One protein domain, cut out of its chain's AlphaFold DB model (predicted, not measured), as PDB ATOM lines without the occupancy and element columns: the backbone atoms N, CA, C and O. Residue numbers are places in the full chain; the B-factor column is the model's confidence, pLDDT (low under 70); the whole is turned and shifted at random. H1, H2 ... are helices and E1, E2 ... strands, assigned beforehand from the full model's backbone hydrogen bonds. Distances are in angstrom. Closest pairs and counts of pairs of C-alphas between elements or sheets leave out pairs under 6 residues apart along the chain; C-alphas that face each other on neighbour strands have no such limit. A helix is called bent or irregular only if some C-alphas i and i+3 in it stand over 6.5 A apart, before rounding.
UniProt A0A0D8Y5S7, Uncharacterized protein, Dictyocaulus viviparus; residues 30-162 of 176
ATOM      1  N   LYS A  30     135.073  80.494 158.566       89.44
ATOM      2  CA  LYS A  30     135.769  80.091 157.349       89.44
ATOM      3  C   LYS A  30     134.950  80.529 156.150       89.44
ATOM      4  O   LYS A  30     133.802  80.120 156.000       89.44
ATOM      5  N   ILE A  31     135.563  81.318 155.277       91.56
ATOM      6  CA  ILE A  31     134.981  81.635 153.974       91.56
ATOM      7  C   ILE A  31     135.100  80.393 153.088       91.56
ATOM      8  O   ILE A  31     136.185  79.831 152.910       91.56
ATOM      9  N   LEU A  32     133.972  79.935 152.555       94.19
ATOM     10  CA  LEU A  32     133.889  78.768 151.688       94.19
ATOM     11  C   LEU A  32     134.066  79.203 150.232       94.19
ATOM     12  O   LEU A  32     133.088  79.398 149.513       94.19
ATOM     13  N   MET A  33     135.313  79.360 149.785       92.44
ATOM     14  CA  MET A  33     135.633  79.882 148.445       92.44
ATOM     15  C   MET A  33     135.009  79.091 147.287       92.44
ATOM     16  O   MET A  33     134.755  79.662 146.235       92.44
ATOM     17  N   GLN A  34     134.676  77.813 147.478       94.88
ATOM     18  CA  GLN A  34     133.949  77.014 146.487       94.88
ATOM     19  C   GLN A  34     132.508  77.495 146.226       94.88
ATOM     20  O   GLN A  34     131.864  77.031 145.295       94.88
ATOM     21  N   THR A  35     131.985  78.382 147.075       96.06
ATOM     22  CA  THR A  35     130.648  78.988 146.947       96.06
ATOM     23  C   THR A  35     130.693  80.412 146.400       96.06
ATOM     24  O   THR A  35     129.653  81.068 146.348       96.06
ATOM     25  N   TYR A  36     131.883  80.888 146.022       95.06
ATOM     26  CA  TYR A  36     132.078  82.212 145.455       95.06
ATOM     27  C   TYR A  36     131.212  82.412 144.209       95.06
ATOM     28  O   TYR A  36     131.156  81.565 143.316       95.06
ATOM     29  N   THR A  37     130.560  83.561 144.155       93.56
ATOM     30  CA  THR A  37     129.803  84.055 143.011       93.56
ATOM     31  C   THR A  37     129.946  85.572 142.965       93.56
ATOM     32  O   THR A  37     130.212  86.203 143.989       93.56
ATOM     33  N   ASN A  38     129.782  86.180 141.799       91.50
ATOM     34  CA  ASN A  38     129.817  87.625 141.666       91.50
ATOM     35  C   ASN A  38     128.909  88.109 140.537       91.50
ATOM     36  O   ASN A  38     128.538  87.359 139.635       91.50
ATOM     37  N   THR A  39     128.587  89.391 140.602       85.56
ATOM     38  CA  THR A  39     128.075  90.195 139.492       85.56
ATOM     39  C   THR A  39     129.044  91.356 139.261       85.56
ATOM     40  O   THR A  39     130.078  91.452 139.929       85.56
ATOM     41  N   ASN A  40     128.707  92.282 138.366       83.38
ATOM     42  CA  ASN A  40     129.498  93.500 138.166       83.38
ATOM     43  C   ASN A  40     129.476  94.453 139.378       83.38
ATOM     44  O   ASN A  40     130.305  95.353 139.468       83.38
ATOM     45  N   ARG A  41     128.549  94.250 140.325       84.56
ATOM     46  CA  ARG A  41     128.308  95.144 141.471       84.56
ATOM     47  C   ARG A  41     128.167  94.408 142.808       84.56
ATOM     48  O   ARG A  41     127.814  95.018 143.813       84.56
ATOM     49  N   SER A  42     128.394  93.095 142.846       88.19
ATOM     50  CA  SER A  42     128.257  92.323 144.084       88.19
ATOM     51  C   SER A  42     129.114  91.063 144.104       88.19
ATOM     52  O   SER A  42     129.450  90.509 143.058       88.19
ATOM     53  N   ILE A  43     129.454  90.600 145.304       91.75
ATOM     54  CA  ILE A  43     130.153  89.335 145.554       91.75
ATOM     55  C   ILE A  43     129.360  88.555 146.595       91.75
ATOM     56  O   ILE A  43     128.997  89.105 147.631       91.75
ATOM     57  N   GLY A  44     129.137  87.269 146.340       94.00
ATOM     58  CA  GLY A  44     128.500  86.334 147.257       94.00
ATOM     59  C   GLY A  44     129.455  85.222 147.684       94.00
ATOM     60  O   GLY A  44     130.153  84.639 146.856       94.00
ATOM     61  N   VAL A  45     129.458  84.882 148.973       96.56
ATOM     62  CA  VAL A  45     130.151  83.708 149.534       96.56
ATOM     63  C   VAL A  45     129.331  83.099 150.670       96.56
ATOM     64  O   VAL A  45     128.593  83.796 151.362       96.56
ATOM     65  N   ARG A  46     129.498  81.804 150.937       96.88
ATOM     66  CA  ARG A  46     129.072  81.208 152.207       96.88
ATOM     67  C   ARG A  46     130.181  81.283 153.244       96.88
ATOM     68  O   ARG A  46     131.348  81.007 152.963       96.88
ATOM     69  N   ILE A  47     129.788  81.603 154.465       94.75
ATOM     70  CA  ILE A  47     130.643  81.675 155.640       94.75
ATOM     71  C   ILE A  47     130.218  80.552 156.581       94.75
ATOM     72  O   ILE A  47     129.062  80.488 156.995       94.75
ATOM     73  N   ALA A  48     131.145  79.658 156.909       94.25
ATOM     74  CA  ALA A  48     130.947  78.667 157.956       94.25
ATOM     75  C   ALA A  48     131.332  79.266 159.305       94.25
ATOM     76  O   ALA A  48     132.455  79.743 159.469       94.25
ATOM     77  N   LEU A  49     130.411  79.232 160.260       90.56
ATOM     78  CA  LEU A  49     130.640  79.669 161.630       90.56
ATOM     79  C   LEU A  49     131.203  78.518 162.466       90.56
ATOM     80  O   LEU A  49     130.893  77.354 162.223       90.56
ATOM     81  N   GLY A  50     131.956  78.835 163.520       83.25
ATOM     82  CA  GLY A  50     132.482  77.842 164.463       83.25
ATOM     83  C   GLY A  50     131.403  77.017 165.178       83.25
ATOM     84  O   GLY A  50     131.701  75.953 165.708       83.25
ATOM     85  N   SER A  51     130.146  77.471 165.148       86.81
ATOM     86  CA  SER A  51     128.975  76.728 165.637       86.81
ATOM     87  C   SER A  51     128.526  75.589 164.709       86.81
ATOM     88  O   SER A  51     127.661  74.809 165.091       86.81
ATOM     89  N   GLY A  52     129.074  75.501 163.493       87.44
ATOM     90  CA  GLY A  52     128.630  74.576 162.447       87.44
ATOM     91  C   GLY A  52     127.540  75.145 161.531       87.44
ATOM     92  O   GLY A  52     127.273  74.562 160.483       87.44
ATOM     93  N   HIS A  53     126.950  76.295 161.871       91.62
ATOM     94  CA  HIS A  53     126.001  76.985 160.995       91.62
ATOM     95  C   HIS A  53     126.692  77.617 159.783       91.62
ATOM     96  O   HIS A  53     127.862  78.010 159.834       91.62
ATOM     97  N   LEU A  54     125.932  77.759 158.699       95.75
ATOM     98  CA  LEU A  54     126.341  78.481 157.502       95.75
ATOM     99  C   LEU A  54     125.544  79.777 157.384       95.75
ATOM    100  O   LEU A  54     124.352  79.803 157.678       95.75
ATOM    101  N   ILE A  55     126.195  80.821 156.885       96.31
ATOM    102  CA  ILE A  55     125.553  82.053 156.432       96.31
ATOM    103  C   ILE A  55     125.880  82.229 154.956       96.31
ATOM    104  O   ILE A  55     127.031  82.075 154.551       96.31
ATOM    105  N   SER A  56     124.878  82.563 154.156       97.56
ATOM    106  CA  SER A  56     125.058  83.050 152.793       97.56
ATOM    107  C   SER A  56     125.203  84.570 152.851       97.56
ATOM    108  O   SER A  56     124.282  85.247 153.286       97.56
ATOM    109  N   PHE A  57     126.354  85.115 152.468       96.25
ATOM    110  CA  PHE A  57     126.642  86.545 152.572       96.25
ATOM    111  C   PHE A  57     126.878  87.148 151.192       96.25
ATOM    112  O   PHE A  57     127.687  86.626 150.425       96.25
ATOM    113  N   TRP A  58     126.213  88.261 150.907       94.25
ATOM    114  CA  TRP A  58     126.423  89.079 149.721       94.25
ATOM    115  C   TRP A  58     126.881  90.481 150.119       94.25
ATOM    116  O   TRP A  58     126.228  91.149 150.918       94.25
ATOM    117  N   SER A  59     127.991  90.920 149.526       92.62
ATOM    118  CA  SER A  59     128.474  92.299 149.577       92.62
ATOM    119  C   SER A  59     128.092  93.020 148.290       92.62
ATOM    120  O   SER A  59     128.400  92.509 147.212       92.62
ATOM    121  N   VAL A  60     127.490  94.204 148.381       89.75
ATOM    122  CA  VAL A  60     127.066  95.012 147.223       89.75
ATOM    123  C   VAL A  60     127.789  96.353 147.159       89.75
ATOM    124  O   VAL A  60     128.211  96.898 148.179       89.75
ATOM    125  N   HIS A  61     127.925  96.872 145.946       87.81
ATOM    126  CA  HIS A  61     128.311  98.245 145.652       87.81
ATOM    127  C   HIS A  61     127.560  98.679 144.388       87.81
ATOM    128  O   HIS A  61     128.059  98.482 143.274       87.81
ATOM    129  N   LEU A  62     126.344  99.210 144.542       83.81
ATOM    130  CA  LEU A  62     125.529  99.641 143.396       83.81
ATOM    131  C   LEU A  62     126.085 100.936 142.781       83.81
ATOM    132  O   LEU A  62     127.143 101.428 143.191       83.81
ATOM    133  N   ASP A  63     125.451 101.430 141.718       78.75
ATOM    134  CA  ASP A  63     125.970 102.598 141.019       78.75
ATOM    135  C   ASP A  63     125.884 103.874 141.860       78.75
ATOM    136  O   ASP A  63     124.859 104.186 142.444       78.75
ATOM    137  N   TYR A  64     126.991 104.612 141.903       76.44
ATOM    138  CA  TYR A  64     127.134 105.825 142.708       76.44
ATOM    139  C   TYR A  64     127.044 107.104 141.868       76.44
ATOM    140  O   TYR A  64     127.026 108.208 142.415       76.44
ATOM    141  N   LYS A  65     127.081 106.993 140.531       75.25
ATOM    142  CA  LYS A  65     127.282 108.157 139.655       75.25
ATOM    143  C   LYS A  65     126.051 109.046 139.594       75.25
ATOM    144  O   LYS A  65     126.189 110.246 139.366       75.25
ATOM    145  N   SER A  66     124.881 108.465 139.826       74.75
ATOM    146  CA  SER A  66     123.598 109.147 139.702       74.75
ATOM    147  C   SER A  66     122.771 109.022 140.983       74.75
ATOM    148  O   SER A  66     121.603 108.660 140.932       74.75
ATOM    149  N   PHE A  67     123.383 109.333 142.132       85.12
ATOM    150  CA  PHE A  67     122.731 109.265 143.442       85.12
ATOM    151  C   PHE A  67     121.498 110.184 143.512       85.12
ATOM    152  O   PHE A  67     121.622 111.416 143.556       85.12
ATOM    153  N   GLY A  68     120.302 109.587 143.530       88.06
ATOM    154  CA  GLY A  68     119.031 110.307 143.433       88.06
ATOM    155  C   GLY A  68     118.806 111.422 144.470       88.06
ATOM    156  O   GLY A  68     118.251 112.464 144.106       88.06
ATOM    157  N   PRO A  69     119.272 111.315 145.731       91.56
ATOM    158  CA  PRO A  69     119.116 112.389 146.716       91.56
ATOM    159  C   PRO A  69     119.736 113.733 146.330       91.56
ATOM    160  O   PRO A  69     119.260 114.780 146.780       91.56
ATOM    161  N   TYR A  70     120.764 113.743 145.475       91.31
ATOM    162  CA  TYR A  70     121.303 114.997 144.946       91.31
ATOM    163  C   TYR A  70     120.318 115.683 143.996       91.31
ATOM    164  O   TYR A  70     120.196 116.908 144.022       91.31
ATOM    165  N   ALA A  71     119.580 114.908 143.197       90.88
ATOM    166  CA  ALA A  71     118.512 115.430 142.354       90.88
ATOM    167  C   ALA A  71     117.314 115.894 143.196       90.88
ATOM    168  O   ALA A  71     116.818 116.995 142.973       90.88
ATOM    169  N   ALA A  72     116.908 115.128 144.213       92.56
ATOM    170  CA  ALA A  72     115.792 115.493 145.093       92.56
ATOM    171  C   ALA A  72     116.000 116.846 145.804       92.56
ATOM    172  O   ALA A  72     115.064 117.628 145.955       92.56
ATOM    173  N   ASN A  73     117.240 117.168 146.187       92.00
ATOM    174  CA  ASN A  73     117.582 118.440 146.830       92.00
ATOM    175  C   ASN A  73     117.830 119.602 145.846       92.00
ATOM    176  O   ASN A  73     118.073 120.740 146.264       92.00
ATOM    177  N   ASN A  74     117.773 119.354 144.537       92.12
ATOM    178  CA  ASN A  74     117.948 120.385 143.525       92.12
ATOM    179  C   ASN A  74     116.620 121.103 143.241       92.12
ATOM    180  O   ASN A  74     115.681 120.519 142.716       92.12
ATOM    181  N   LYS A  75     116.567 122.418 143.487       88.12
ATOM    182  CA  LYS A  75     115.364 123.250 143.281       88.12
ATOM    183  C   LYS A  75     114.891 123.351 141.824       88.12
ATOM    184  O   LYS A  75     113.803 123.865 141.586       88.12
ATOM    185  N   MET A  76     115.714 122.938 140.858       91.44
ATOM    186  CA  MET A  76     115.332 122.877 139.442       91.44
ATOM    187  C   MET A  76     114.629 121.567 139.069       91.44
ATOM    188  O   MET A  76     114.076 121.479 137.975       91.44
ATOM    189  N   VAL A  77     114.667 120.556 139.941       91.12
ATOM    190  CA  VAL A  77     113.968 119.288 139.733       91.12
ATOM    191  C   VAL A  77     112.495 119.467 140.076       91.12
ATOM    192  O   VAL A  77     112.144 119.972 141.141       91.12
ATOM    193  N   THR A  78     111.628 119.073 139.146       91.62
ATOM    194  CA  THR A  78     110.174 119.278 139.236       91.62
ATOM    195  C   THR A  78     109.371 117.993 139.065       91.62
ATOM    196  O   THR A  78     108.145 118.040 139.126       91.62
ATOM    197  N   SER A  79     110.019 116.851 138.819       92.75
ATOM    198  CA  SER A  79     109.340 115.560 138.690       92.75
ATOM    199  C   SER A  79     110.142 114.409 139.288       92.75
ATOM    200  O   SER A  79     111.373 114.419 139.292       92.75
ATOM    201  N   LEU A  80     109.424 113.375 139.732       89.50
ATOM    202  CA  LEU A  80     110.016 112.143 140.256       89.50
ATOM    203  C   LEU A  80     110.882 111.429 139.207       89.50
ATOM    204  O   LEU A  80     111.948 110.922 139.536       89.50
ATOM    205  N   ASP A  81     110.492 111.471 137.930       88.50
ATOM    206  CA  ASP A  81     111.272 110.887 136.832       88.50
ATOM    207  C   ASP A  81     112.688 111.476 136.736       88.50
ATOM    208  O   ASP A  81     113.639 110.765 136.416       88.50
ATOM    209  N   GLN A  82     112.853 112.771 137.025       88.62
ATOM    210  CA  GLN A  82     114.172 113.412 137.034       88.62
ATOM    211  C   GLN A  82     115.038 112.916 138.199       88.62
ATOM    212  O   GLN A  82     116.251 112.812 138.039       88.62
ATOM    213  N   ILE A  83     114.426 112.579 139.339       89.44
ATOM    214  CA  ILE A  83     115.111 111.989 140.499       89.44
ATOM    215  C   ILE A  83     115.514 110.544 140.194       89.44
ATOM    216  O   ILE A  83     116.659 110.158 140.407       89.44
ATOM    217  N   LEU A  84     114.588 109.762 139.636       86.62
ATOM    218  CA  LEU A  84     114.772 108.336 139.369       86.62
ATOM    219  C   LEU A  84     115.574 108.034 138.101       86.62
ATOM    220  O   LEU A  84     115.910 106.880 137.867       86.62
ATOM    221  N   THR A  85     115.925 109.036 137.289       79.69
ATOM    222  CA  THR A  85     116.734 108.822 136.073       79.69
ATOM    223  C   THR A  85     118.064 108.119 136.383       79.69
ATOM    224  O   THR A  85     118.552 107.354 135.557       79.69
ATOM    225  N   GLY A  86     118.632 108.349 137.573       68.38
ATOM    226  CA  GLY A  86     119.841 107.672 138.045       68.38
ATOM    227  C   GLY A  86     119.631 106.282 138.648       68.38
ATOM    228  O   GLY A  86     120.555 105.480 138.674       68.38
ATOM    229  N   GLU A  87     118.408 106.000 139.092       73.81
ATOM    230  CA  GLU A  87     117.990 104.759 139.759       73.81
ATOM    231  C   GLU A  87     117.308 103.783 138.785       73.81
ATOM    232  O   GLU A  87     116.839 102.715 139.156       73.81
ATOM    233  N   ASN A  88     117.158 104.167 137.522       64.38
ATOM    234  CA  ASN A  88     116.620 103.297 136.491       64.38
ATOM    235  C   ASN A  88     117.208 103.734 135.148       64.38
ATOM    236  O   ASN A  88     116.564 104.495 134.412       64.38
ATOM    237  N   PRO A  89     118.462 103.348 134.851       53.91
ATOM    238  CA  PRO A  89     119.090 103.714 133.596       53.91
ATOM    239  C   PRO A  89     118.211 103.208 132.449       53.91
ATOM    240  O   PRO A  89     118.003 102.008 132.275       53.91
ATOM    241  N   LYS A  90     117.635 104.145 131.685       46.03
ATOM    242  CA  LYS A  90     116.858 103.822 130.484       46.03
ATOM    243  C   LYS A  90     117.722 102.974 129.547       46.03
ATOM    244  O   LYS A  90     118.929 103.205 129.445       46.03
ATOM    245  N   GLU A  91     117.076 102.025 128.870       42.59
ATOM    246  CA  GLU A  91     117.667 101.088 127.906       42.59
ATOM    247  C   GLU A  91     118.846 101.705 127.130       42.59
ATOM    248  O   GLU A  91     118.686 102.682 126.395       42.59
ATOM    249  N   GLY A  92     120.043 101.141 127.320       42.22
ATOM    250  CA  GLY A  92     121.278 101.563 126.648       42.22
ATOM    251  C   GLY A  92     122.360 102.144 127.565       42.22
ATOM    252  O   GLY A  92     123.531 102.139 127.183       42.22
ATOM    253  N   ALA A  93     122.024 102.568 128.786       44.06
ATOM    254  CA  ALA A  93     123.008 102.788 129.845       44.06
ATOM    255  C   ALA A  93     123.241 101.457 130.573       44.06
ATOM    256  O   ALA A  93     122.585 101.178 131.558       44.06
ATOM    257  N   GLY A  94     124.088 100.600 129.985       42.53
ATOM    258  CA  GLY A  94     124.597  99.346 130.553       42.53
ATOM    259  C   GLY A  94     123.586  98.493 131.328       42.53
ATOM    260  O   GLY A  94     123.310  98.758 132.492       42.53
ATOM    261  N   GLU A  95     123.179  97.357 130.759       43.09
ATOM    262  CA  GLU A  95     122.438  96.264 131.431       43.09
ATOM    263  C   GLU A  95     123.109  95.726 132.735       43.09
ATOM    264  O   GLU A  95     122.625  94.784 133.355       43.09
ATOM    265  N   ASP A  96     124.206  96.350 133.176       49.44
ATOM    266  CA  ASP A  96     125.076  96.046 134.307       49.44
ATOM    267  C   ASP A  96     124.882  96.958 135.544       49.44
ATOM    268  O   ASP A  96     125.556  96.750 136.561       49.44
ATOM    269  N   GLU A  97     124.050  98.006 135.475       53.53
ATOM    270  CA  GLU A  97     124.002  99.055 136.515       53.53
ATOM    271  C   GLU A  97     123.085  98.736 137.706       53.53
ATOM    272  O   GLU A  97     123.459  99.027 138.845       53.53
ATOM    273  N   TYR A  98     121.965  98.042 137.485       58.81
ATOM    274  CA  TYR A  98     121.143  97.471 138.556       58.81
ATOM    275  C   TYR A  98     121.454  95.988 138.709       58.81
ATOM    276  O   TYR A  98     121.259  95.202 137.781       58.81
ATOM    277  N   VAL A  99     121.903  95.562 139.894       60.91
ATOM    278  CA  VAL A  99     121.907  94.126 140.188       60.91
ATOM    279  C   VAL A  99     120.457  93.693 140.263       60.91
ATOM    280  O   VAL A  99     119.786  93.925 141.264       60.91
ATOM    281  N   ASN A 100     119.974  93.051 139.205       74.12
ATOM    282  CA  ASN A 100     118.690  92.381 139.244       74.12
ATOM    283  C   ASN A 100     118.826  91.131 140.132       74.12
ATOM    284  O   ASN A 100     119.058  90.018 139.653       74.12
ATOM    285  N   PHE A 101     118.766  91.333 141.451       78.25
ATOM    286  CA  PHE A 101     118.829  90.259 142.441       78.25
ATOM    287  C   PHE A 101     117.695  89.245 142.231       78.25
ATOM    288  O   PHE A 101     117.893  88.051 142.472       78.25
ATOM    289  N   GLU A 102     116.542  89.692 141.725       82.06
ATOM    290  CA  GLU A 102     115.408  88.833 141.372       82.06
ATOM    291  C   GLU A 102     115.761  87.872 140.230       82.06
ATOM    292  O   GLU A 102     115.445  86.685 140.299       82.06
ATOM    293  N   ALA A 103     116.505  88.339 139.224       84.94
ATOM    294  CA  ALA A 103     116.954  87.514 138.103       84.94
ATOM    295  C   ALA A 103     118.241  86.715 138.377       84.94
ATOM    296  O   ALA A 103     118.585  85.839 137.583       84.94
ATOM    297  N   ASN A 104     118.975  86.984 139.466       88.12
ATOM    298  CA  ASN A 104     120.228  86.286 139.763       88.12
ATOM    299  C   ASN A 104     119.966  84.837 140.235       88.12
ATOM    300  O   ASN A 104     119.479  84.639 141.354       88.12
ATOM    301  N   PRO A 105     120.359  83.795 139.469       91.81
ATOM    302  CA  PRO A 105     120.004  82.414 139.805       91.81
ATOM    303  C   PRO A 105     120.599  81.929 141.131       91.81
ATOM    304  O   PRO A 105     119.978  81.136 141.837       91.81
ATOM    305  N   GLN A 106     121.794  82.406 141.492       93.00
ATOM    306  CA  GLN A 106     122.465  82.008 142.729       93.00
ATOM    307  C   GLN A 106     121.823  82.666 143.954       93.00
ATOM    308  O   GLN A 106     121.666  82.004 144.980       93.00
ATOM    309  N   MET A 107     121.410  83.933 143.843       92.38
ATOM    310  CA  MET A 107     120.615  84.616 144.867       92.38
ATOM    311  C   MET A 107     119.293  83.879 145.090       92.38
ATOM    312  O   MET A 107     119.010  83.484 146.219       92.38
ATOM    313  N   GLN A 108     118.544  83.595 144.019       94.38
ATOM    314  CA  GLN A 108     117.288  82.840 144.099       94.38
ATOM    315  C   GLN A 108     117.499  81.453 144.716       94.38
ATOM    316  O   GLN A 108     116.748  81.021 145.594       94.38
ATOM    317  N   HIS A 109     118.579  80.767 144.332       95.56
ATOM    318  CA  HIS A 109     118.938  79.488 144.928       95.56
ATOM    319  C   HIS A 109     119.205  79.606 146.437       95.56
ATOM    320  O   HIS A 109     118.717  78.776 147.208       95.56
ATOM    321  N   TRP A 110     119.947  80.620 146.888       95.62
ATOM    322  CA  TRP A 110     120.230  80.820 148.314       95.62
ATOM    323  C   TRP A 110     118.989  81.232 149.103       95.62
ATOM    324  O   TRP A 110     118.759  80.675 150.175       95.62
ATOM    325  N   LEU A 111     118.149  82.109 148.550       95.06
ATOM    326  CA  LEU A 111     116.876  82.509 149.151       95.06
ATOM    327  C   LEU A 111     115.918  81.325 149.310       95.06
ATOM    328  O   LEU A 111     115.314  81.178 150.370       95.06
ATOM    329  N   SER A 112     115.878  80.394 148.347       96.44
ATOM    330  CA  SER A 112     115.080  79.156 148.451       96.44
ATOM    331  C   SER A 112     115.495  78.228 149.607       96.44
ATOM    332  O   SER A 112     114.803  77.255 149.912       96.44
ATOM    333  N   LYS A 113     116.654  78.486 150.229       96.56
ATOM    334  CA  LYS A 113     117.206  77.740 151.370       96.56
ATOM    335  C   LYS A 113     117.384  78.619 152.613       96.56
ATOM    336  O   LYS A 113     118.015  78.167 153.569       96.56
ATOM    337  N   SER A 114     116.840  79.837 152.602       95.06
ATOM    338  CA  SER A 114     117.065  80.858 153.632       95.06
ATOM    339  C   SER A 114     116.582  80.452 155.026       95.06
ATOM    340  O   SER A 114     117.213  80.832 156.009       95.06
ATOM    341  N   GLU A 115     115.554  79.601 155.121       93.88
ATOM    342  CA  GLU A 115     115.084  79.034 156.396       93.88
ATOM    343  C   GLU A 115     116.152  78.187 157.113       93.88
ATOM    344  O   GLU A 115     116.151  78.091 158.337       93.88
ATOM    345  N   MET A 116     117.073  77.569 156.362       95.50
ATOM    346  CA  MET A 116     118.150  76.733 156.910       95.50
ATOM    347  C   MET A 116     119.504  77.447 156.922       95.50
ATOM    348  O   MET A 116     120.314  77.232 157.820       95.50
ATOM    349  N   ILE A 117     119.780  78.246 155.890       97.12
ATOM    350  CA  ILE A 117     121.031  78.988 155.723       97.12
ATOM    351  C   ILE A 117     120.654  80.454 155.510       97.12
ATOM    352  O   ILE A 117     120.371  80.829 154.369       97.12
ATOM    353  N   PRO A 118     120.673  81.284 156.568       96.88
ATOM    354  CA  PRO A 118     120.303  82.688 156.472       96.88
ATOM    355  C   PRO A 118     121.082  83.409 155.373       96.88
ATOM    356  O   PRO A 118     122.281  83.166 155.185       96.88
ATOM    357  N   VAL A 119     120.397  84.303 154.662       96.75
ATOM    358  CA  VAL A 119     121.000  85.170 153.649       96.75
ATOM    359  C   VAL A 119     121.147  86.567 154.234       96.75
ATOM    360  O   VAL A 119     120.172  87.163 154.675       96.75
ATOM    361  N   ILE A 120     122.372  87.085 154.237       96.88
ATOM    362  CA  ILE A 120     122.679  88.467 154.598       96.88
ATOM    363  C   ILE A 120     123.125  89.182 153.332       96.88
ATOM    364  O   ILE A 120     124.051  88.733 152.654       96.88
ATOM    365  N   LEU A 121     122.473  90.299 153.039       94.31
ATOM    366  CA  LEU A 121     122.856  91.230 151.990       94.31
ATOM    367  C   LEU A 121     123.269  92.541 152.657       94.31
ATOM    368  O   LEU A 121     122.506  93.102 153.437       94.31
ATOM    369  N   ALA A 122     124.483  93.002 152.383       93.38
ATOM    370  CA  ALA A 122     125.021  94.228 152.957       93.38
ATOM    371  C   ALA A 122     125.996  94.889 151.982       93.38
ATOM    372  O   ALA A 122     126.440  94.272 151.018       93.38
ATOM    373  N   GLY A 123     126.362  96.139 152.238       90.88
ATOM    374  CA  GLY A 123     127.312  96.879 151.415       90.88
ATOM    375  C   GLY A 123     126.848  98.306 151.189       90.88
ATOM    376  O   GLY A 123     126.046  98.829 151.960       90.88
ATOM    377  N   ASP A 124     127.366  98.917 150.132       90.25
ATOM    378  CA  ASP A 124     126.976 100.257 149.722       90.25
ATOM    379  C   ASP A 124     125.918 100.169 148.618       90.25
ATOM    380  O   ASP A 124     126.205  99.861 147.457       90.25
ATOM    381  N   PHE A 125     124.663 100.393 148.993       86.81
ATOM    382  CA  PHE A 125     123.560 100.354 148.042       86.81
ATOM    383  C   PHE A 125     123.517 101.587 147.146       86.81
ATOM    384  O   PHE A 125     122.782 101.539 146.171       86.81
ATOM    385  N   ASN A 126     124.240 102.676 147.459       87.25
ATOM    386  CA  ASN A 126     124.140 103.960 146.748       87.25
ATOM    387  C   ASN A 126     122.693 104.355 146.382       87.25
ATOM    388  O   ASN A 126     122.441 105.001 145.374       87.25
ATOM    389  N   SER A 127     121.733 103.947 147.205       87.25
ATOM    390  CA  SER A 127     120.305 104.138 147.002       87.25
ATOM    391  C   SER A 127     119.687 104.187 148.395       87.25
ATOM    392  O   SER A 127     120.023 103.336 149.232       87.25
ATOM    393  N   PRO A 128     118.865 105.195 148.710       90.88
ATOM    394  CA  PRO A 128     118.292 105.309 150.041       90.88
ATOM    395  C   PRO A 128     117.237 104.241 150.341       90.88
ATOM    396  O   PRO A 128     116.785 103.469 149.490       90.88
ATOM    397  N   SER A 129     116.819 104.216 151.603       91.81
ATOM    398  CA  SER A 129     115.756 103.334 152.062       91.81
ATOM    399  C   SER A 129     114.380 103.876 151.658       91.81
ATOM    400  O   SER A 129     114.007 104.995 152.013       91.81
ATOM    401  N   HIS A 130     113.606 103.083 150.913       92.25
ATOM    402  CA  HIS A 130     112.241 103.427 150.493       92.25
ATOM    403  C   HIS A 130     111.272 103.596 151.674       92.25
ATOM    404  O   HIS A 130     110.307 104.344 151.567       92.25
ATOM    405  N   ILE A 131     111.539 102.949 152.815       94.19
ATOM    406  CA  ILE A 131     110.743 103.101 154.045       94.19
ATOM    407  C   ILE A 131     111.090 104.370 154.838       94.19
ATOM    408  O   ILE A 131     110.344 104.743 155.739       94.19
ATOM    409  N   ASP A 132     112.171 105.061 154.469       95.06
ATOM    410  CA  ASP A 132     112.645 106.284 155.126       95.06
ATOM    411  C   ASP A 132     112.339 107.560 154.344       95.06
ATOM    412  O   ASP A 132     112.419 108.655 154.893       95.06
ATOM    413  N   TRP A 133     112.004 107.429 153.061       95.00
ATOM    414  CA  TRP A 133     111.664 108.532 152.166       95.00
ATOM    415  C   TRP A 133     110.152 108.609 151.963       95.00
ATOM    416  O   TRP A 133     109.630 108.395 150.871       95.00
ATOM    417  N   THR A 134     109.438 108.905 153.050       94.56
ATOM    418  CA  THR A 134     107.968 108.922 153.108       94.56
ATOM    419  C   THR A 134     107.412 110.333 153.298       94.56
ATOM    420  O   THR A 134     108.161 111.255 153.627       94.56
ATOM    421  N   GLU A 135     106.086 110.478 153.171       95.06
ATOM    422  CA  GLU A 135     105.335 111.716 153.454       95.06
ATOM    423  C   GLU A 135     105.635 112.311 154.845       95.06
ATOM    424  O   GLU A 135     105.676 113.527 155.002       95.06
ATOM    425  N   GLU A 136     105.910 111.478 155.856       93.81
ATOM    426  CA  GLU A 136     106.253 111.935 157.216       93.81
ATOM    427  C   GLU A 136     107.587 112.701 157.264       93.81
ATOM    428  O   GLU A 136     107.802 113.537 158.138       93.81
ATOM    429  N   THR A 137     108.475 112.427 156.308       94.44
ATOM    430  CA  THR A 137     109.877 112.877 156.295       94.44
ATOM    431  C   THR A 137     110.222 113.793 155.119       94.44
ATOM    432  O   THR A 137     111.387 114.138 154.932       94.44
ATOM    433  N   ILE A 138     109.241 114.202 154.305       94.50
ATOM    434  CA  ILE A 138     109.483 114.958 153.058       94.50
ATOM    435  C   ILE A 138     110.242 116.265 153.287       94.50
ATOM    436  O   ILE A 138     111.015 116.688 152.428       94.50
ATOM    437  N   ASP A 139     110.083 116.881 154.460       94.00
ATOM    438  CA  ASP A 139     110.780 118.111 154.837       94.00
ATOM    439  C   ASP A 139     112.304 117.915 154.955       94.00
ATOM    440  O   ASP A 139     113.056 118.891 154.916       94.00
ATOM    441  N   LYS A 140     112.772 116.664 155.068       93.38
ATOM    442  CA  LYS A 140     114.192 116.278 155.057       93.38
ATOM    443  C   LYS A 140     114.714 115.908 153.669       93.38
ATOM    444  O   LYS A 140     115.926 115.875 153.477       93.38
ATOM    445  N   HIS A 141     113.818 115.700 152.707       93.12
ATOM    446  CA  HIS A 141     114.096 115.037 151.427       93.12
ATOM    447  C   HIS A 141     113.833 115.932 150.212       93.12
ATOM    448  O   HIS A 141     113.438 115.472 149.144       93.12
ATOM    449  N   GLY A 142     113.994 117.248 150.374       92.19
ATOM    450  CA  GLY A 142     113.708 118.207 149.302       92.19
ATOM    451  C   GLY A 142     112.222 118.294 148.933       92.19
ATOM    452  O   GLY A 142     111.902 118.715 147.824       92.19
ATOM    453  N   ASN A 143     111.325 117.939 149.862       94.75
ATOM    454  CA  ASN A 143     109.877 117.800 149.676       94.75
ATOM    455  C   ASN A 143     109.461 116.642 148.757       94.75
ATOM    456  O   ASN A 143     108.437 116.735 148.080       94.75
ATOM    457  N   TRP A 144     110.233 115.554 148.749       95.56
ATOM    458  CA  TRP A 144     109.914 114.345 147.994       95.56
ATOM    459  C   TRP A 144     109.750 113.134 148.908       95.56
ATOM    460  O   TRP A 144     110.612 112.845 149.734       95.56
ATOM    461  N   ALA A 145     108.662 112.393 148.704       95.50
ATOM    462  CA  ALA A 145     108.567 110.993 149.090       95.50
ATOM    463  C   ALA A 145     108.965 110.149 147.871       95.50
ATOM    464  O   ALA A 145     108.484 110.396 146.761       95.50
ATOM    465  N   VAL A 146     109.880 109.197 148.051       93.88
ATOM    466  CA  VAL A 146     110.467 108.422 146.951       93.88
ATOM    467  C   VAL A 146     110.544 106.955 147.342       93.88
ATOM    468  O   VAL A 146     111.243 106.582 148.282       93.88
ATOM    469  N   GLU A 147     109.862 106.105 146.574       92.81
ATOM    470  CA  GLU A 147     110.042 104.659 146.660       92.81
ATOM    471  C   GLU A 147     111.300 104.266 145.874       92.81
ATOM    472  O   GLU A 147     111.265 104.068 144.660       92.81
ATOM    473  N   TRP A 148     112.439 104.215 146.566       90.88
ATOM    474  CA  TRP A 148     113.729 103.881 145.960       90.88
ATOM    475  C   TRP A 148     113.740 102.443 145.414       90.88
ATOM    476  O   TRP A 148     113.608 101.496 146.201       90.88
ATOM    477  N   PRO A 149     113.933 102.237 144.092       87.44
ATOM    478  CA  PRO A 149     113.752 100.929 143.463       87.44
ATOM    479  C   PRO A 149     114.630  99.826 144.058       87.44
ATOM    480  O   PRO A 149     114.152  98.717 144.288       87.44
ATOM    481  N   ALA A 150     115.900 100.125 144.354       86.44
ATOM    482  CA  ALA A 150     116.844  99.132 144.862       86.44
ATOM    483  C   ALA A 150     116.378  98.527 146.190       86.44
ATOM    484  O   ALA A 150     116.304  97.307 146.322       86.44
ATOM    485  N   THR A 151     116.030  99.363 147.170       89.00
ATOM    486  CA  THR A 151     115.592  98.869 148.480       89.00
ATOM    487  C   THR A 151     114.169  98.318 148.432       89.00
ATOM    488  O   THR A 151     113.874  97.383 149.175       89.00
ATOM    489  N   LYS A 152     113.312  98.807 147.521       90.75
ATOM    490  CA  LYS A 152     111.965  98.257 147.333       90.75
ATOM    491  C   LYS A 152     111.971  96.846 146.745       90.75
ATOM    492  O   LYS A 152     111.208  95.990 147.183       90.75
ATOM    493  N   ILE A 153     112.855  96.578 145.784       88.81
ATOM    494  CA  ILE A 153     113.043  95.232 145.223       88.81
ATOM    495  C   ILE A 153     113.451  94.248 146.326       88.81
ATOM    496  O   ILE A 153     112.921  93.144 146.396       88.81
ATOM    497  N   LEU A 154     114.347  94.648 147.233       90.38
ATOM    498  CA  LEU A 154     114.785  93.783 148.335       90.38
ATOM    499  C   LEU A 154     113.656  93.465 149.318       90.38
ATOM    500  O   LEU A 154     113.526  92.313 149.727       90.38
ATOM    501  N   ASP A 155     112.829  94.455 149.651       91.88
ATOM    502  CA  ASP A 155     111.611  94.261 150.447       91.88
ATOM    503  C   ASP A 155     110.655  93.264 149.768       91.88
ATOM    504  O   ASP A 155     110.243  92.279 150.378       91.88
ATOM    505  N   ASN A 156     110.411  93.420 148.460       91.50
ATOM    506  CA  ASN A 156     109.588  92.484 147.680       91.50
ATOM    507  C   ASN A 156     110.173  91.058 147.631       91.50
ATOM    508  O   ASN A 156     109.425  90.081 147.573       91.50
ATOM    509  N   MET A 157     111.499  90.924 147.685       90.44
ATOM    510  CA  MET A 157     112.203  89.639 147.782       90.44
ATOM    511  C   MET A 157     112.165  89.019 149.191       90.44
ATOM    512  O   MET A 157     112.680  87.916 149.388       90.44
ATOM    513  N   GLY A 158     111.575  89.708 150.173       93.75
ATOM    514  CA  GLY A 158     111.455  89.251 151.555       93.75
ATOM    515  C   GLY A 158     112.673  89.545 152.431       93.75
ATOM    516  O   GLY A 158     112.793  88.966 153.513       93.75
ATOM    517  N   PHE A 159     113.590  90.419 151.997       94.75
ATOM    518  CA  PHE A 159     114.629  90.922 152.891       94.75
ATOM    519  C   PHE A 159     114.029  91.861 153.931       94.75
ATOM    520  O   PHE A 159     113.129  92.646 153.657       94.75
ATOM    521  N   ILE A 160     114.589  91.802 155.135       94.81
ATOM    522  CA  ILE A 160     114.225  92.689 156.234       94.81
ATOM    523  C   ILE A 160     115.336  93.723 156.383       94.81
ATOM    524  O   ILE A 160     116.502  93.360 156.563       94.81
ATOM    525  N   ASP A 161     114.974  95.005 156.364       95.31
ATOM    526  CA  ASP A 161     115.883  96.079 156.754       95.31
ATOM    527  C   ASP A 161     116.223  95.935 158.248       95.31
ATOM    528  O   ASP A 161     115.427  96.246 159.138       95.31
ATOM    529  N   SER A 162     117.424  95.423 158.530       95.12
ATOM    530  CA  SER A 162     117.882  95.171 159.899       95.12
ATOM    531  C   SER A 162     117.973  96.439 160.752       95.12
ATOM    532  O   SER A 162     117.772  96.364 161.966       95.12
TER     533      SER A 162
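This is residues 30 to 162 of the 176 residues of an uncharacterized protein of Dictyocaulus viviparus (UniProt A0A0D8Y5S7). An elongated domain has a strongly twisted sheet of four strands at one end, with H3 over one face and no helix over the other, and a looser cluster of loops with the short helices H1, H2 and H4 at the far end. H5 lies between the two ends, and the loop of residues 90 to 95 sticks out. The printed part has 133 residues, with elements in the order E1 E2 E3 H1 H2 H3 E4 H4 H5; the sheet order is E1 E2 E3 E4, mixed. The class is mixed, helices and strands, with 62 residues, under half, in named elements. The whole is only just compact, close to loose, with a radius of gyration of the C-alphas of 16.8 A and spans of 54 by 35 by 21 A.

E1, residues 30 to 38, bends by 77 degrees at residue 34. E1, E2, residues 42 to 49, and E3, residues 54 to 61, form a meander, each strand the antiparallel neighbour of the one before. E1 and E2 are a hairpin, with N 32 and O 46 2.9 A apart, within hydrogen-bond range. E2 and E3 are a hairpin too, with N 45 and O 57 at 2.9 A. H1, residues 68 to 72, touches H2, residues 80 to 84; their closest C-alphas, of Gly 68 and Ile 83, are 5.2 A apart. H3, residues 105 to 111, is on the sheet at a height of 9.4 A; it lies only just over E3, on which 3 of its C-alphas fall, and runs slantwise to the strands, at 50 degrees to E3 on the local plane. The closest C-alphas of H3 and E3, of Ser 56 and Trp 110, are 7.0 A apart. E4, residues 119 to 124, is parallel to E3 at 23 degrees, with N 58 and O 120 at 2.8 A; E3, H1 H2 H3 and E4 make a strand-helix-strand unit, parallel neighbour strands with helices between. H4, residues 135 to 140, and H5, residues 149 to 156, are apart and not on the sheet. In H1, H2, H3 and H5 every O i to N i+4 pair is within hydrogen-bond range; in H4 0 of 2 are, and 1 of 3 O i to N i+3 pairs.

E1 begins at C-alpha 30 (135.769, 80.091, 157.349) and is 18.4 A long. E2 measures 21.8 A, E3 23.1 A and E4 16.7 A. H3 measures 9.9 A. H4 measures 10.1 A and is irregular: C-alphas 136 and 139 are 8.0 A apart. H5 measures 10.3 A and ends at C-alpha 156 (109.588, 92.484, 147.680).

The C-alphas farthest apart, of Gly 52 and Met 76, are 55.1 A apart. The printed part has no cut, and the link from H2 to H3, 20 residues, is long. Mean pLDDT of the printed part is 87.1; residue 86 and residues 88 to 99 are under 70.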